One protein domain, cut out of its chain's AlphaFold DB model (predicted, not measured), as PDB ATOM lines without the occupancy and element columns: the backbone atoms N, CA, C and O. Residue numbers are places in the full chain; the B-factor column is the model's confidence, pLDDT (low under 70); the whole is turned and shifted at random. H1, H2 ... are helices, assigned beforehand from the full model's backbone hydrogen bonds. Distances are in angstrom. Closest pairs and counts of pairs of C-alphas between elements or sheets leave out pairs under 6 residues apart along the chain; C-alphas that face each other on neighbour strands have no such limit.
ATOM      1  N   LEU A   2     -34.390  -7.179  38.722       83.12
ATOM      2  CA  LEU A   2     -34.741  -7.547  40.119       83.12
ATOM      3  C   LEU A   2     -35.227  -9.002  40.250       83.12
ATOM      4  O   LEU A   2     -34.727  -9.752  41.080       83.12
ATOM      5  N   TRP A   3     -36.161  -9.421  39.394       86.25
ATOM      6  CA  TRP A   3     -36.714 -10.775  39.452       86.25
ATOM      7  C   TRP A   3     -35.741 -11.872  39.026       86.25
ATOM      8  O   TRP A   3     -35.781 -12.967  39.579       86.25
ATOM      9  N   GLU A   4     -34.859 -11.567  38.076       82.25
ATOM     10  CA  GLU A   4     -33.810 -12.494  37.639       82.25
ATOM     11  C   GLU A   4     -32.811 -12.747  38.770       82.25
ATOM     12  O   GLU A   4     -32.504 -13.898  39.054       82.25
ATOM     13  N   LEU A   5     -32.416 -11.700  39.504       85.25
ATOM     14  CA  LEU A   5     -31.613 -11.849  40.721       85.25
ATOM     15  C   LEU A   5     -32.368 -12.604  41.819       85.25
ATOM     16  O   LEU A   5     -31.756 -13.349  42.572       85.25
ATOM     17  N   GLY A   6     -33.694 -12.470  41.886       85.62
ATOM     18  CA  GLY A   6     -34.535 -13.224  42.817       85.62
ATOM     19  C   GLY A   6     -34.499 -14.740  42.628       85.62
ATOM     20  O   GLY A   6     -34.750 -15.473  43.578       85.62
ATOM     21  N   LYS A   7     -34.182 -15.221  41.421       89.44
ATOM     22  CA  LYS A   7     -33.970 -16.651  41.166       89.44
ATOM     23  C   LYS A   7     -32.660 -17.138  41.791       89.44
ATOM     24  O   LYS A   7     -32.612 -18.234  42.337       89.44
ATOM     25  N   GLU A   8     -31.611 -16.324  41.707       91.81
ATOM     26  CA  GLU A   8     -30.275 -16.647  42.227       91.81
ATOM     27  C   GLU A   8     -30.161 -16.411  43.743       91.81
ATOM     28  O   GLU A   8     -29.484 -17.163  44.442       91.81
ATOM     29  N   PHE A   9     -30.861 -15.397  44.257       93.00
ATOM     30  CA  PHE A   9     -30.794 -14.916  45.640       93.00
ATOM     31  C   PHE A   9     -32.203 -14.742  46.247       93.00
ATOM     32  O   PHE A   9     -32.601 -13.624  46.599       93.00
ATOM     33  N   PRO A  10     -33.006 -15.822  46.358       93.12
ATOM     34  CA  PRO A  10     -34.411 -15.726  46.764       93.12
ATOM     35  C   PRO A  10     -34.587 -15.223  48.205       93.12
ATOM     36  O   PRO A  10     -35.506 -14.452  48.469       93.12
ATOM     37  N   ALA A  11     -33.693 -15.591  49.130       93.06
ATOM     38  CA  ALA A  11     -33.761 -15.134  50.521       93.06
ATOM     39  C   ALA A  11     -33.526 -13.616  50.630       93.06
ATOM     40  O   ALA A  11     -34.310 -12.903  51.251       93.06
ATOM     41  N   GLN A  12     -32.507 -13.107  49.934       93.31
ATOM     42  CA  GLN A  12     -32.180 -11.680  49.895       93.31
ATOM     43  C   GLN A  12     -33.294 -10.857  49.239       93.31
ATOM     44  O   GLN A  12     -33.519  -9.706  49.610       93.31
ATOM     45  N   LEU A  13     -34.012 -11.435  48.268       91.69
ATOM     46  CA  LEU A  13     -35.184 -10.787  47.686       91.69
ATOM     47  C   LEU A  13     -36.319 -10.645  48.714       91.69
ATOM     48  O   LEU A  13     -36.954  -9.594  48.743       91.69
ATOM     49  N   LEU A  14     -36.559 -11.652  49.563       89.81
ATOM     50  CA  LEU A  14     -37.568 -11.572  50.630       89.81
ATOM     51  C   LEU A  14     -37.188 -10.602  51.753       89.81
ATOM     52  O   LEU A  14     -38.065  -9.949  52.312       89.81
ATOM     53  N   GLU A  15     -35.898 -10.477  52.064       89.75
ATOM     54  CA  GLU A  15     -35.383  -9.507  53.041       89.75
ATOM     55  C   GLU A  15     -35.462  -8.055  52.539       89.75
ATOM     56  O   GLU A  15     -35.307  -7.114  53.321       89.75
ATOM     57  N   ASN A  16     -35.718  -7.844  51.244       88.88
ATOM     58  CA  ASN A  16     -35.813  -6.512  50.675       88.88
ATOM     59  C   ASN A  16     -37.103  -5.805  51.146       88.88
ATOM     60  O   ASN A  16     -38.201  -6.191  50.733       88.88
ATOM     61  N   PRO A  17     -37.006  -4.707  51.925       84.25
ATOM     62  CA  PRO A  17     -38.178  -4.023  52.472       84.25
ATOM     63  C   PRO A  17     -39.083  -3.417  51.390       84.25
ATOM     64  O   PRO A  17     -40.269  -3.188  51.632       84.25
ATOM     65  N   VAL A  18     -38.559  -3.186  50.182       86.50
ATOM     66  CA  VAL A  18     -39.340  -2.698  49.038       86.50
ATOM     67  C   VAL A  18     -40.340  -3.751  48.559       86.50
ATOM     68  O   VAL A  18     -41.401  -3.386  48.063       86.50
ATOM     69  N   LEU A  19     -40.067  -5.048  48.738       84.25
ATOM     70  CA  LEU A  19     -40.944  -6.111  48.242       84.25
ATOM     71  C   LEU A  19     -42.323  -6.085  48.919       84.25
ATOM     72  O   LEU A  19     -43.343  -6.217  48.245       84.25
ATOM     73  N   ALA A  20     -42.361  -5.849  50.231       79.19
ATOM     74  CA  ALA A  20     -43.614  -5.703  50.967       79.19
ATOM     75  C   ALA A  20     -44.403  -4.461  50.512       79.19
ATOM     76  O   ALA A  20     -45.625  -4.519  50.388       79.19
ATOM     77  N   LEU A  21     -43.712  -3.356  50.206       84.31
ATOM     78  CA  LEU A  21     -44.338  -2.138  49.679       84.31
ATOM     79  C   LEU A  21     -44.917  -2.358  48.274       84.31
ATOM     80  O   LEU A  21     -46.038  -1.935  48.007       84.31
ATOM     81  N   LEU A  22     -44.204  -3.084  47.410       83.94
ATOM     82  CA  LEU A  22     -44.694  -3.452  46.078       83.94
ATOM     83  C   LEU A  22     -45.954  -4.323  46.144       83.94
ATOM     84  O   LEU A  22     -46.825  -4.189  45.290       83.94
ATOM     85  N   CYS A  23     -46.086  -5.184  47.158       79.81
ATOM     86  CA  CYS A  23     -47.322  -5.938  47.388       79.81
ATOM     87  C   CYS A  23     -48.501  -5.063  47.816       79.81
ATOM     88  O   CYS A  23     -49.636  -5.365  47.455       79.81
ATOM     89  N   LEU A  24     -48.256  -3.994  48.579       79.12
ATOM     90  CA  LEU A  24     -49.309  -3.039  48.936       79.12
ATOM     91  C   LEU A  24     -49.772  -2.231  47.718       79.12
ATOM     92  O   LEU A  24     -50.955  -1.923  47.605       79.12
ATOM     93  N   GLU A  25     -48.853  -1.901  46.807       84.00
ATOM     94  CA  GLU A  25     -49.161  -1.167  45.575       84.00
ATOM     95  C   GLU A  25     -49.811  -2.062  44.505       84.00
ATOM     96  O   GLU A  25     -50.699  -1.622  43.776       84.00
ATOM     97  N   ASN A  26     -49.409  -3.333  44.433       81.88
ATOM     98  CA  ASN A  26     -49.932  -4.314  43.491       81.88
ATOM     99  C   ASN A  26     -50.360  -5.600  44.211       81.88
ATOM    100  O   ASN A  26     -49.550  -6.495  44.467       81.88
ATOM    101  N   LEU A  27     -51.668  -5.731  44.447       74.50
ATOM    102  CA  LEU A  27     -52.273  -6.926  45.050       74.50
ATOM    103  C   LEU A  27     -52.047  -8.205  44.220       74.50
ATOM    104  O   LEU A  27     -52.104  -9.306  44.763       74.50
ATOM    105  N   ASN A  28     -51.720  -8.058  42.933       83.50
ATOM    106  CA  ASN A  28     -51.398  -9.137  42.005       83.50
ATOM    107  C   ASN A  28     -49.883  -9.249  41.767       83.50
ATOM    108  O   ASN A  28     -49.449  -9.644  40.687       83.50
ATOM    109  N   LEU A  29     -49.040  -8.892  42.748       87.44
ATOM    110  CA  LEU A  29     -47.580  -8.948  42.581       87.44
ATOM    111  C   LEU A  29     -47.098 -10.339  42.134       87.44
ATOM    112  O   LEU A  29     -46.189 -10.443  41.316       87.44
ATOM    113  N   VAL A  30     -47.735 -11.408  42.617       90.31
ATOM    114  CA  VAL A  30     -47.408 -12.785  42.217       90.31
ATOM    115  C   VAL A  30     -47.553 -12.994  40.705       90.31
ATOM    116  O   VAL A  30     -46.785 -13.757  40.133       90.31
ATOM    117  N   ASP A  31     -48.450 -12.270  40.033       91.31
ATOM    118  CA  ASP A  31     -48.657 -12.409  38.590       91.31
ATOM    119  C   ASP A  31     -47.540 -11.799  37.738       91.31
ATOM    120  O   ASP A  31     -47.384 -12.162  36.572       91.31
ATOM    121  N   VAL A  32     -46.754 -10.879  38.303       91.44
ATOM    122  CA  VAL A  32     -45.643 -10.224  37.593       91.44
ATOM    123  C   VAL A  32     -44.279 -10.830  37.920       91.44
ATOM    124  O   VAL A  32     -43.299 -10.528  37.234       91.44
ATOM    125  N   ILE A  33     -44.191 -11.681  38.948       92.31
ATOM    126  CA  ILE A  33     -42.956 -12.392  39.288       92.31
ATOM    127  C   ILE A  33     -42.813 -13.603  38.341       92.31
ATOM    128  O   ILE A  33     -43.742 -14.400  38.215       92.31
ATOM    129  N   PRO A  34     -41.656 -13.789  37.678       94.69
ATOM    130  CA  PRO A  34     -41.381 -14.968  36.862       94.69
ATOM    131  C   PRO A  34     -41.564 -16.276  37.642       94.69
ATOM    132  O   PRO A  34     -41.184 -16.367  38.810       94.69
ATOM    133  N   ILE A  35     -42.078 -17.312  36.970       94.62
ATOM    134  CA  ILE A  35     -42.392 -18.609  37.595       94.62
ATOM    135  C   ILE A  35     -41.166 -19.221  38.275       94.62
ATOM    136  O   ILE A  35     -41.260 -19.600  39.433       94.62
ATOM    137  N   ASP A  36     -40.005 -19.240  37.615       94.44
ATOM    138  CA  ASP A  36     -38.765 -19.759  38.210       94.44
ATOM    139  C   ASP A  36     -38.412 -19.056  39.528       94.44
ATOM    140  O   ASP A  36     -38.024 -19.701  40.499       94.44
ATOM    141  N   THR A  37     -38.579 -17.732  39.574       95.06
ATOM    142  CA  THR A  37     -38.336 -16.934  40.776       95.06
ATOM    143  C   THR A  37     -39.346 -17.287  41.865       95.06
ATOM    144  O   THR A  37     -38.942 -17.508  43.001       95.06
ATOM    145  N   LEU A  38     -40.638 -17.414  41.536       94.69
ATOM    146  CA  LEU A  38     -41.658 -17.869  42.489       94.69
ATOM    147  C   LEU A  38     -41.317 -19.250  43.053       94.69
ATOM    148  O   LEU A  38     -41.379 -19.441  44.261       94.69
ATOM    149  N   ILE A  39     -40.901 -20.194  42.210       95.25
ATOM    150  CA  ILE A  39     -40.504 -21.537  42.646       95.25
ATOM    151  C   ILE A  39     -39.316 -21.473  43.611       95.25
ATOM    152  O   ILE A  39     -39.338 -22.146  44.640       95.25
ATOM    153  N   CYS A  40     -38.300 -20.656  43.331       94.38
ATOM    154  CA  CYS A  40     -37.174 -20.452  44.246       94.38
ATOM    155  C   CYS A  40     -37.615 -19.824  45.577       94.38
ATOM    156  O   CYS A  40     -37.188 -20.288  46.632       94.38
ATOM    157  N   LEU A  41     -38.498 -18.821  45.542       93.56
ATOM    158  CA  LEU A  41     -39.032 -18.172  46.742       93.56
ATOM    159  C   LEU A  41     -39.840 -19.148  47.601       93.56
ATOM    160  O   LEU A  41     -39.636 -19.211  48.806       93.56
ATOM    161  N   PHE A  42     -40.721 -19.941  46.989       93.12
ATOM    162  CA  PHE A  42     -41.555 -20.904  47.707       93.12
ATOM    163  C   PHE A  42     -40.810 -22.171  48.153       93.12
ATOM    164  O   PHE A  42     -41.357 -22.947  48.926       93.12
ATOM    165  N   ASN A  43     -39.570 -22.390  47.713       92.06
ATOM    166  CA  ASN A  43     -38.703 -23.443  48.254       92.06
ATOM    167  C   ASN A  43     -38.014 -23.042  49.570       92.06
ATOM    168  O   ASN A  43     -37.387 -23.885  50.210       92.06
ATOM    169  N   LEU A  44     -38.102 -21.771  49.974       91.62
ATOM    170  CA  LEU A  44     -37.541 -21.311  51.240       91.62
ATOM    171  C   LEU A  44     -38.356 -21.828  52.428       91.62
ATOM    172  O   LEU A  44     -39.573 -21.982  52.352       91.62
ATOM    173  N   GLU A  45     -37.679 -22.036  53.557       88.19
ATOM    174  CA  GLU A  45     -38.303 -22.490  54.809       88.19
ATOM    175  C   GLU A  45     -39.379 -21.514  55.305       88.19
ATOM    176  O   GLU A  45     -40.415 -21.919  55.833       88.19
ATOM    177  N   THR A  46     -39.156 -20.213  55.097       88.44
ATOM    178  CA  THR A  46     -40.101 -19.159  55.458       88.44
ATOM    179  C   THR A  46     -40.476 -18.342  54.229       88.44
ATOM    180  O   THR A  46     -39.634 -17.756  53.553       88.44
ATOM    181  N   VAL A  47     -41.778 -18.300  53.947       90.25
ATOM    182  CA  VAL A  47     -42.361 -17.502  52.865       90.25
ATOM    183  C   VAL A  47     -43.391 -16.553  53.474       90.25
ATOM    184  O   VAL A  47     -44.267 -17.030  54.206       90.25
ATOM    185  N   PRO A  48     -43.326 -15.242  53.188       89.44
ATOM    186  CA  PRO A  48     -44.288 -14.279  53.699       89.44
ATOM    187  C   PRO A  48     -45.729 -14.613  53.312       89.44
ATOM    188  O   PRO A  48     -46.014 -15.010  52.179       89.44
ATOM    189  N   ASP A  49     -46.661 -14.388  54.238       87.00
ATOM    190  CA  ASP A  49     -48.067 -14.748  54.038       87.00
ATOM    191  C   ASP A  49     -48.721 -13.983  52.886       87.00
ATOM    192  O   ASP A  49     -49.577 -14.537  52.201       87.00
ATOM    193  N   TYR A  50     -48.272 -12.758  52.597       86.38
ATOM    194  CA  TYR A  50     -48.770 -12.000  51.452       86.38
ATOM    195  C   TYR A  50     -48.451 -12.685  50.110       86.38
ATOM    196  O   TYR A  50     -49.260 -12.609  49.190       86.38
ATOM    197  N   LEU A  51     -47.325 -13.408  49.989       88.81
ATOM    198  CA  LEU A  51     -47.019 -14.194  48.784       88.81
ATOM    199  C   LEU A  51     -47.883 -15.452  48.720       88.81
ATOM    200  O   LEU A  51     -48.418 -15.769  47.658       88.81
ATOM    201  N   LYS A  52     -48.073 -16.149  49.850       87.81
ATOM    202  CA  LYS A  52     -48.947 -17.335  49.923       87.81
ATOM    203  C   LYS A  52     -50.397 -16.994  49.565       87.81
ATOM    204  O   LYS A  52     -51.033 -17.724  48.805       87.81
ATOM    205  N   GLN A  53     -50.905 -15.878  50.088       85.75
ATOM    206  CA  GLN A  53     -52.235 -15.355  49.776       85.75
ATOM    207  C   GLN A  53     -52.303 -14.861  48.330       85.75
ATOM    208  O   GLN A  53     -53.234 -15.217  47.612       85.75
ATOM    209  N   GLY A  54     -51.289 -14.121  47.873       87.56
ATOM    210  CA  GLY A  54     -51.183 -13.670  46.488       87.56
ATOM    211  C   GLY A  54     -51.257 -14.832  45.498       87.56
ATOM    212  O   GLY A  54     -51.980 -14.744  44.514       87.56
ATOM    213  N   LEU A  55     -50.618 -15.969  45.793       88.31
ATOM    214  CA  LEU A  55     -50.712 -17.175  44.967       88.31
ATOM    215  C   LEU A  55     -52.135 -17.743  44.905       88.31
ATOM    216  O   LEU A  55     -52.563 -18.220  43.853       88.31
ATOM    217  N   PHE A  56     -52.883 -17.693  46.008       84.38
ATOM    218  CA  PHE A  56     -54.267 -18.164  46.029       84.38
ATOM    219  C   PHE A  56     -55.150 -17.353  45.072       84.38
ATOM    220  O   PHE A  56     -55.955 -17.943  44.351       84.38
ATOM    221  N   TYR A  57     -54.936 -16.036  44.987       86.00
ATOM    222  CA  TYR A  57     -55.712 -15.117  44.144       86.00
ATOM    223  C   TYR A  57     -55.096 -14.808  42.774       86.00
ATOM    224  O   TYR A  57     -55.773 -14.204  41.946       86.00
ATOM    225  N   ALA A  58     -53.871 -15.270  42.514       90.31
ATOM    226  CA  ALA A  58     -53.159 -15.082  41.252       90.31
ATOM    227  C   ALA A  58     -53.998 -15.507  40.037       90.31
ATOM    228  O   ALA A  58     -54.943 -16.298  40.127       90.31
ATOM    229  N   HIS A  59     -53.641 -15.046  38.850       92.88
ATOM    230  CA  HIS A  59     -54.267 -15.534  37.635       92.88
ATOM    231  C   HIS A  59     -54.121 -17.057  37.514       92.88
ATOM    232  O   HIS A  59     -53.088 -17.651  37.833       92.88
ATOM    233  N   VAL A  60     -55.169 -17.713  36.999       94.06
ATOM    234  CA  VAL A  60     -55.188 -19.175  36.814       94.06
ATOM    235  C   VAL A  60     -53.958 -19.677  36.059       94.06
ATOM    236  O   VAL A  60     -53.429 -20.734  36.378       94.06
ATOM    237  N   GLN A  61     -53.468 -18.897  35.094       94.38
ATOM    238  CA  GLN A  61     -52.299 -19.227  34.286       94.38
ATOM    239  C   GLN A  61     -51.023 -19.338  35.128       94.38
ATOM    240  O   GLN A  61     -50.226 -20.239  34.886       94.38
ATOM    241  N   VAL A  62     -50.859 -18.488  36.144       94.75
ATOM    242  CA  VAL A  62     -49.712 -18.519  37.061       94.75
ATOM    243  C   VAL A  62     -49.798 -19.738  37.970       94.75
ATOM    244  O   VAL A  62     -48.834 -20.493  38.076       94.75
ATOM    245  N   ARG A  63     -50.979 -20.013  38.539       95.31
ATOM    246  CA  ARG A  63     -51.205 -21.223  39.348       95.31
ATOM    247  C   ARG A  63     -50.987 -22.512  38.555       95.31
ATOM    248  O   ARG A  63     -50.367 -23.433  39.071       95.31
ATOM    249  N   VAL A  64     -51.453 -22.571  37.306       95.44
ATOM    250  CA  VAL A  64     -51.220 -23.708  36.395       95.44
ATOM    251  C   VAL A  64     -49.735 -23.839  36.057       95.44
ATOM    252  O   VAL A  64     -49.206 -24.946  36.078       95.44
ATOM    253  N   ALA A  65     -49.042 -22.731  35.779       95.50
ATOM    254  CA  ALA A  65     -47.611 -22.762  35.488       95.50
ATOM    255  C   ALA A  65     -46.793 -23.263  36.688       95.50
ATOM    256  O   ALA A  65     -45.900 -24.085  36.507       95.50
ATOM    257  N   ILE A  66     -47.147 -22.844  37.907       95.25
ATOM    258  CA  ILE A  66     -46.558 -23.370  39.144       95.25
ATOM    259  C   ILE A  66     -46.926 -24.845  39.318       95.25
ATOM    260  O   ILE A  66     -46.035 -25.658  39.520       95.25
ATOM    261  N   ALA A  67     -48.192 -25.240  39.171       95.19
ATOM    262  CA  ALA A  67     -48.597 -26.645  39.281       95.19
ATOM    263  C   ALA A  67     -47.831 -27.555  38.308       95.19
ATOM    264  O   ALA A  67     -47.498 -28.675  38.671       95.19
ATOM    265  N   LYS A  68     -47.510 -27.080  37.099       94.75
ATOM    266  CA  LYS A  68     -46.789 -27.848  36.073       94.75
ATOM    267  C   LYS A  68     -45.270 -27.871  36.259       94.75
ATOM    268  O   LYS A  68     -44.592 -28.712  35.673       94.75
ATOM    269  N   HIS A  69     -44.712 -26.928  37.012       95.19
ATOM    270  CA  HIS A  69     -43.267 -26.755  37.080       95.19
ATOM    271  C   HIS A  69     -42.589 -27.950  37.794       95.19
ATOM    272  O   HIS A  69     -42.994 -28.326  38.895       95.19
ATOM    273  N   PRO A  70     -41.533 -28.561  37.220       93.75
ATOM    274  CA  PRO A  70     -40.967 -29.822  37.718       93.75
ATOM    275  C   PRO A  70     -40.278 -29.718  39.085       93.75
ATOM    276  O   PRO A  70     -40.021 -30.738  39.705       93.75
ATOM    277  N   ASN A  71     -39.988 -28.504  39.562       93.94
ATOM    278  CA  ASN A  71     -39.402 -28.256  40.889       93.94
ATOM    279  C   ASN A  71     -40.402 -27.646  41.881       93.94
ATOM    280  O   ASN A  71     -39.996 -27.010  42.853       93.94
ATOM    281  N   THR A  72     -41.705 -27.764  41.614       94.94
ATOM    282  CA  THR A  72     -42.722 -27.253  42.535       94.94
ATOM    283  C   THR A  72     -42.681 -28.032  43.846       94.94
ATOM    284  O   THR A  72     -42.770 -29.262  43.812       94.94
ATOM    285  N   PRO A  73     -42.538 -27.343  44.994       93.12
ATOM    286  CA  PRO A  73     -42.536 -27.984  46.299       93.12
ATOM    287  C   PRO A  73     -43.851 -28.717  46.575       93.12
ATOM    288  O   PRO A  73     -44.929 -28.222  46.237       93.12
ATOM    289  N   VAL A  74     -43.775 -29.838  47.293       93.25
ATOM    290  CA  VAL A  74     -44.954 -30.643  47.655       93.25
ATOM    291  C   VAL A  74     -46.015 -29.818  48.389       93.25
ATOM    292  O   VAL A  74     -47.181 -29.880  48.018       93.25
ATOM    293  N   HIS A  75     -45.630 -28.979  49.356       91.06
ATOM    294  CA  HIS A  75     -46.589 -28.162  50.109       91.06
ATOM    295  C   HIS A  75     -47.375 -27.180  49.214       91.06
ATOM    296  O   HIS A  75     -48.541 -26.888  49.481       91.06
ATOM    297  N   LEU A  76     -46.775 -26.697  48.115       93.06
ATOM    298  CA  LEU A  76     -47.495 -25.885  47.134       93.06
ATOM    299  C   LEU A  76     -48.468 -26.723  46.315       93.06
ATOM    300  O   LEU A  76     -49.582 -26.270  46.062       93.06
ATOM    301  N   LEU A  77     -48.092 -27.942  45.925       94.38
ATOM    302  CA  LEU A  77     -49.017 -28.867  45.266       94.38
ATOM    303  C   LEU A  77     -50.202 -29.199  46.186       94.38
ATOM    304  O   LEU A  77     -51.345 -29.215  45.735       94.38
ATOM    305  N   GLU A  78     -49.969 -29.374  47.490       93.88
ATOM    306  CA  GLU A  78     -51.026 -29.615  48.481       93.88
ATOM    307  C   GLU A  78     -52.008 -28.444  48.600       93.88
ATOM    308  O   GLU A  78     -53.221 -28.667  48.723       93.88
ATOM    309  N   GLN A  79     -51.493 -27.211  48.532       91.56
ATOM    310  CA  GLN A  79     -52.293 -25.987  48.501       91.56
ATOM    311  C   GLN A  79     -53.067 -25.854  47.180       91.56
ATOM    312  O   GLN A  79     -54.266 -25.582  47.184       91.56
ATOM    313  N   LEU A  80     -52.411 -26.076  46.038       93.25
ATOM    314  CA  LEU A  80     -53.024 -25.964  44.709       93.25
ATOM    315  C   LEU A  80     -54.083 -27.044  44.461       93.25
ATOM    316  O   LEU A  80     -55.065 -26.789  43.770       93.25
ATOM    317  N   ALA A  81     -53.954 -28.219  45.074       93.31
ATOM    318  CA  ALA A  81     -54.955 -29.277  44.975       93.31
ATOM    319  C   ALA A  81     -56.265 -28.945  45.719       93.31
ATOM    320  O   ALA A  81     -57.248 -29.656  45.554       93.31
ATOM    321  N   GLN A  82     -56.305 -27.864  46.505       91.00
ATOM    322  CA  GLN A  82     -57.527 -27.320  47.119       91.00
ATOM    323  C   GLN A  82     -58.121 -26.155  46.309       91.00
ATOM    324  O   GLN A  82     -59.072 -25.510  46.745       91.00
ATOM    325  N   ASN A  83     -57.550 -25.836  45.142       91.25
ATOM    326  CA  ASN A  83     -58.009 -24.714  44.338       91.25
ATOM    327  C   ASN A  83     -59.405 -24.980  43.760       91.25
ATOM    328  O   ASN A  83     -59.685 -26.081  43.289       91.25
ATOM    329  N   LEU A  84     -60.264 -23.959  43.742       90.56
ATOM    330  CA  LEU A  84     -61.614 -24.068  43.179       90.56
ATOM    331  C   LEU A  84     -61.595 -24.362  41.675       90.56
ATOM    332  O   LEU A  84     -62.480 -25.052  41.178       90.56
ATOM    333  N   GLU A  85     -60.571 -23.884  40.972       94.25
ATOM    334  CA  GLU A  85     -60.424 -24.062  39.533       94.25
ATOM    335  C   GLU A  85     -59.960 -25.491  39.202       94.25
ATOM    336  O   GLU A  85     -58.810 -25.840  39.503       94.25
ATOM    337  N   PRO A  86     -60.792 -26.322  38.544       94.31
ATOM    338  CA  PRO A  86     -60.433 -27.709  38.259       94.31
ATOM    339  C   PRO A  86     -59.194 -27.833  37.381       94.31
ATOM    340  O   PRO A  86     -58.395 -28.749  37.570       94.31
ATOM    341  N   ARG A  87     -58.971 -26.854  36.494       93.94
ATOM    342  CA  ARG A  87     -57.775 -26.814  35.656       93.94
ATOM    343  C   ARG A  87     -56.483 -26.771  36.469       93.94
ATOM    344  O   ARG A  87     -55.483 -27.337  36.055       93.94
ATOM    345  N   VAL A  88     -56.480 -26.097  37.619       94.94
ATOM    346  CA  VAL A  88     -55.306 -26.082  38.503       94.94
ATOM    347  C   VAL A  88     -55.115 -27.459  39.132       94.94
ATOM    348  O   VAL A  88     -53.996 -27.962  39.156       94.94
ATOM    349  N   ARG A  89     -56.205 -28.084  39.594       95.38
ATOM    350  CA  ARG A  89     -56.165 -29.382  40.280       95.38
ATOM    351  C   ARG A  89     -55.698 -30.509  39.367       95.38
ATOM    352  O   ARG A  89     -54.841 -31.283  39.772       95.38
ATOM    353  N   TRP A  90     -56.183 -30.575  38.128       93.75
ATOM    354  CA  TRP A  90     -55.767 -31.637  37.213       93.75
ATOM    355  C   TRP A  90     -54.313 -31.499  36.745       93.75
ATOM    356  O   TRP A  90     -53.667 -32.497  36.458       93.75
ATOM    357  N   THR A  91     -53.735 -30.287  36.746       93.19
ATOM    358  CA  THR A  91     -52.352 -30.075  36.273       93.19
ATOM    359  C   THR A  91     -51.356 -30.668  37.262       93.19
ATOM    360  O   THR A  91     -50.245 -31.030  36.890       93.19
ATOM    361  N   ILE A  92     -51.776 -30.835  38.515       93.38
ATOM    362  CA  ILE A  92     -50.997 -31.505  39.551       93.38
ATOM    363  C   ILE A  92     -50.771 -32.977  39.175       93.38
ATOM    364  O   ILE A  92     -49.704 -33.504  39.460       93.38
ATOM    365  N   ALA A  93     -51.690 -33.632  38.457       88.19
ATOM    366  CA  ALA A  93     -51.508 -35.014  37.995       88.19
ATOM    367  C   ALA A  93     -50.319 -35.187  37.025       88.19
ATOM    368  O   ALA A  93     -49.724 -36.265  36.970       88.19
ATOM    369  N   GLU A  94     -49.970 -34.130  36.280       87.44
ATOM    370  CA  GLU A  94     -48.840 -34.105  35.339       87.44
ATOM    371  C   GLU A  94     -47.493 -33.820  36.028       87.44
ATOM    372  O   GLU A  94     -46.439 -33.979  35.408       87.44
TER     373      GLU A  94
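Overview. This is residues 2 to 94 of the 335 residues of the protein "HEAT repeat domain-containing protein" of Desertifilum sp. SIO1I2 (UniProt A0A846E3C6). Short helices are stacked along one long axis: H7, H8 and H9 make a three-helix triangle at one end, H5 crosses beside it in the middle, and H1 and H2 pack on the far side of H5. H4 and H6 pack together beside this row, and H3 lies at its H1 and H2 end, touching no helix. The printed part has 93 residues with nine named helices, H1 to H9 in chain order, and no named strand; its class is all helix. It is compact, with a radius of gyration of the C-alphas of 12.6 A and spans of 36 by 24 by 20 A.

Arrangement. H7, residues 60 to 68, touches H9, residues 86 to 94, at a shallow tilt of 18 degrees, the same way; their closest C-alphas, Val 64 and Val 88, are 5.2 A apart. H8, residues 74 to 80, forms helical hairpins with H7 (27 degrees; C-alphas of Ala 67 and Leu 77, 6.4 A) and with H9 (25 degrees; Leu 80 and Arg 89, 6.4 A). H5, residues 35 to 42, touches H7 about perpendicular, at 73 degrees, closest at the C-alphas of Ile 35 and Ile 66, 6.5 A. H1, residues 2 to 8, touches H5 at a steep tilt of 65 degrees, the same way, with the C-alphas of Lys 7 and Thr 37 closest at 4.4 A. H2, residues 10 to 14, touches H5 at the C-alphas of Pro 10 and Leu 41, 5.2 A. H4, residues 29 to 32, touches H6, residues 49 to 57, at the C-alphas of Val 30 and Gly 54, 5.8 A. H3, residues 17 to 25, is close to H4 but not clearly touching, at the C-alphas of Cys 23 and Leu 29, 5.7 A. Every O i to N i+4 pair is within hydrogen-bond range in H2, H5, H6, H7 and H8, against 2 of 3 in H1, 4 of 5 in H3 and 2 of 5 in H9, where 5 of 6 O i to N i+3 pairs are; H4 is too short for such a pair.

Along the chain. H1 begins at C-alpha 2, (-34.741, -7.547, 40.119), and H9 ends at C-alpha 94, (-48.840, -34.105, 35.339). From first to last C-alpha H9 measures 13.6 A, H3 13.3 A, H6 12.5 A and H7 12.1 A.

Size, cuts and confidence. The C-alphas of Pro 17 and Ala 93, the two farthest apart, are 36.7 A apart. The printed part has no cut and no long link. Its mean pLDDT is 90.3, and no printed residue is under 70.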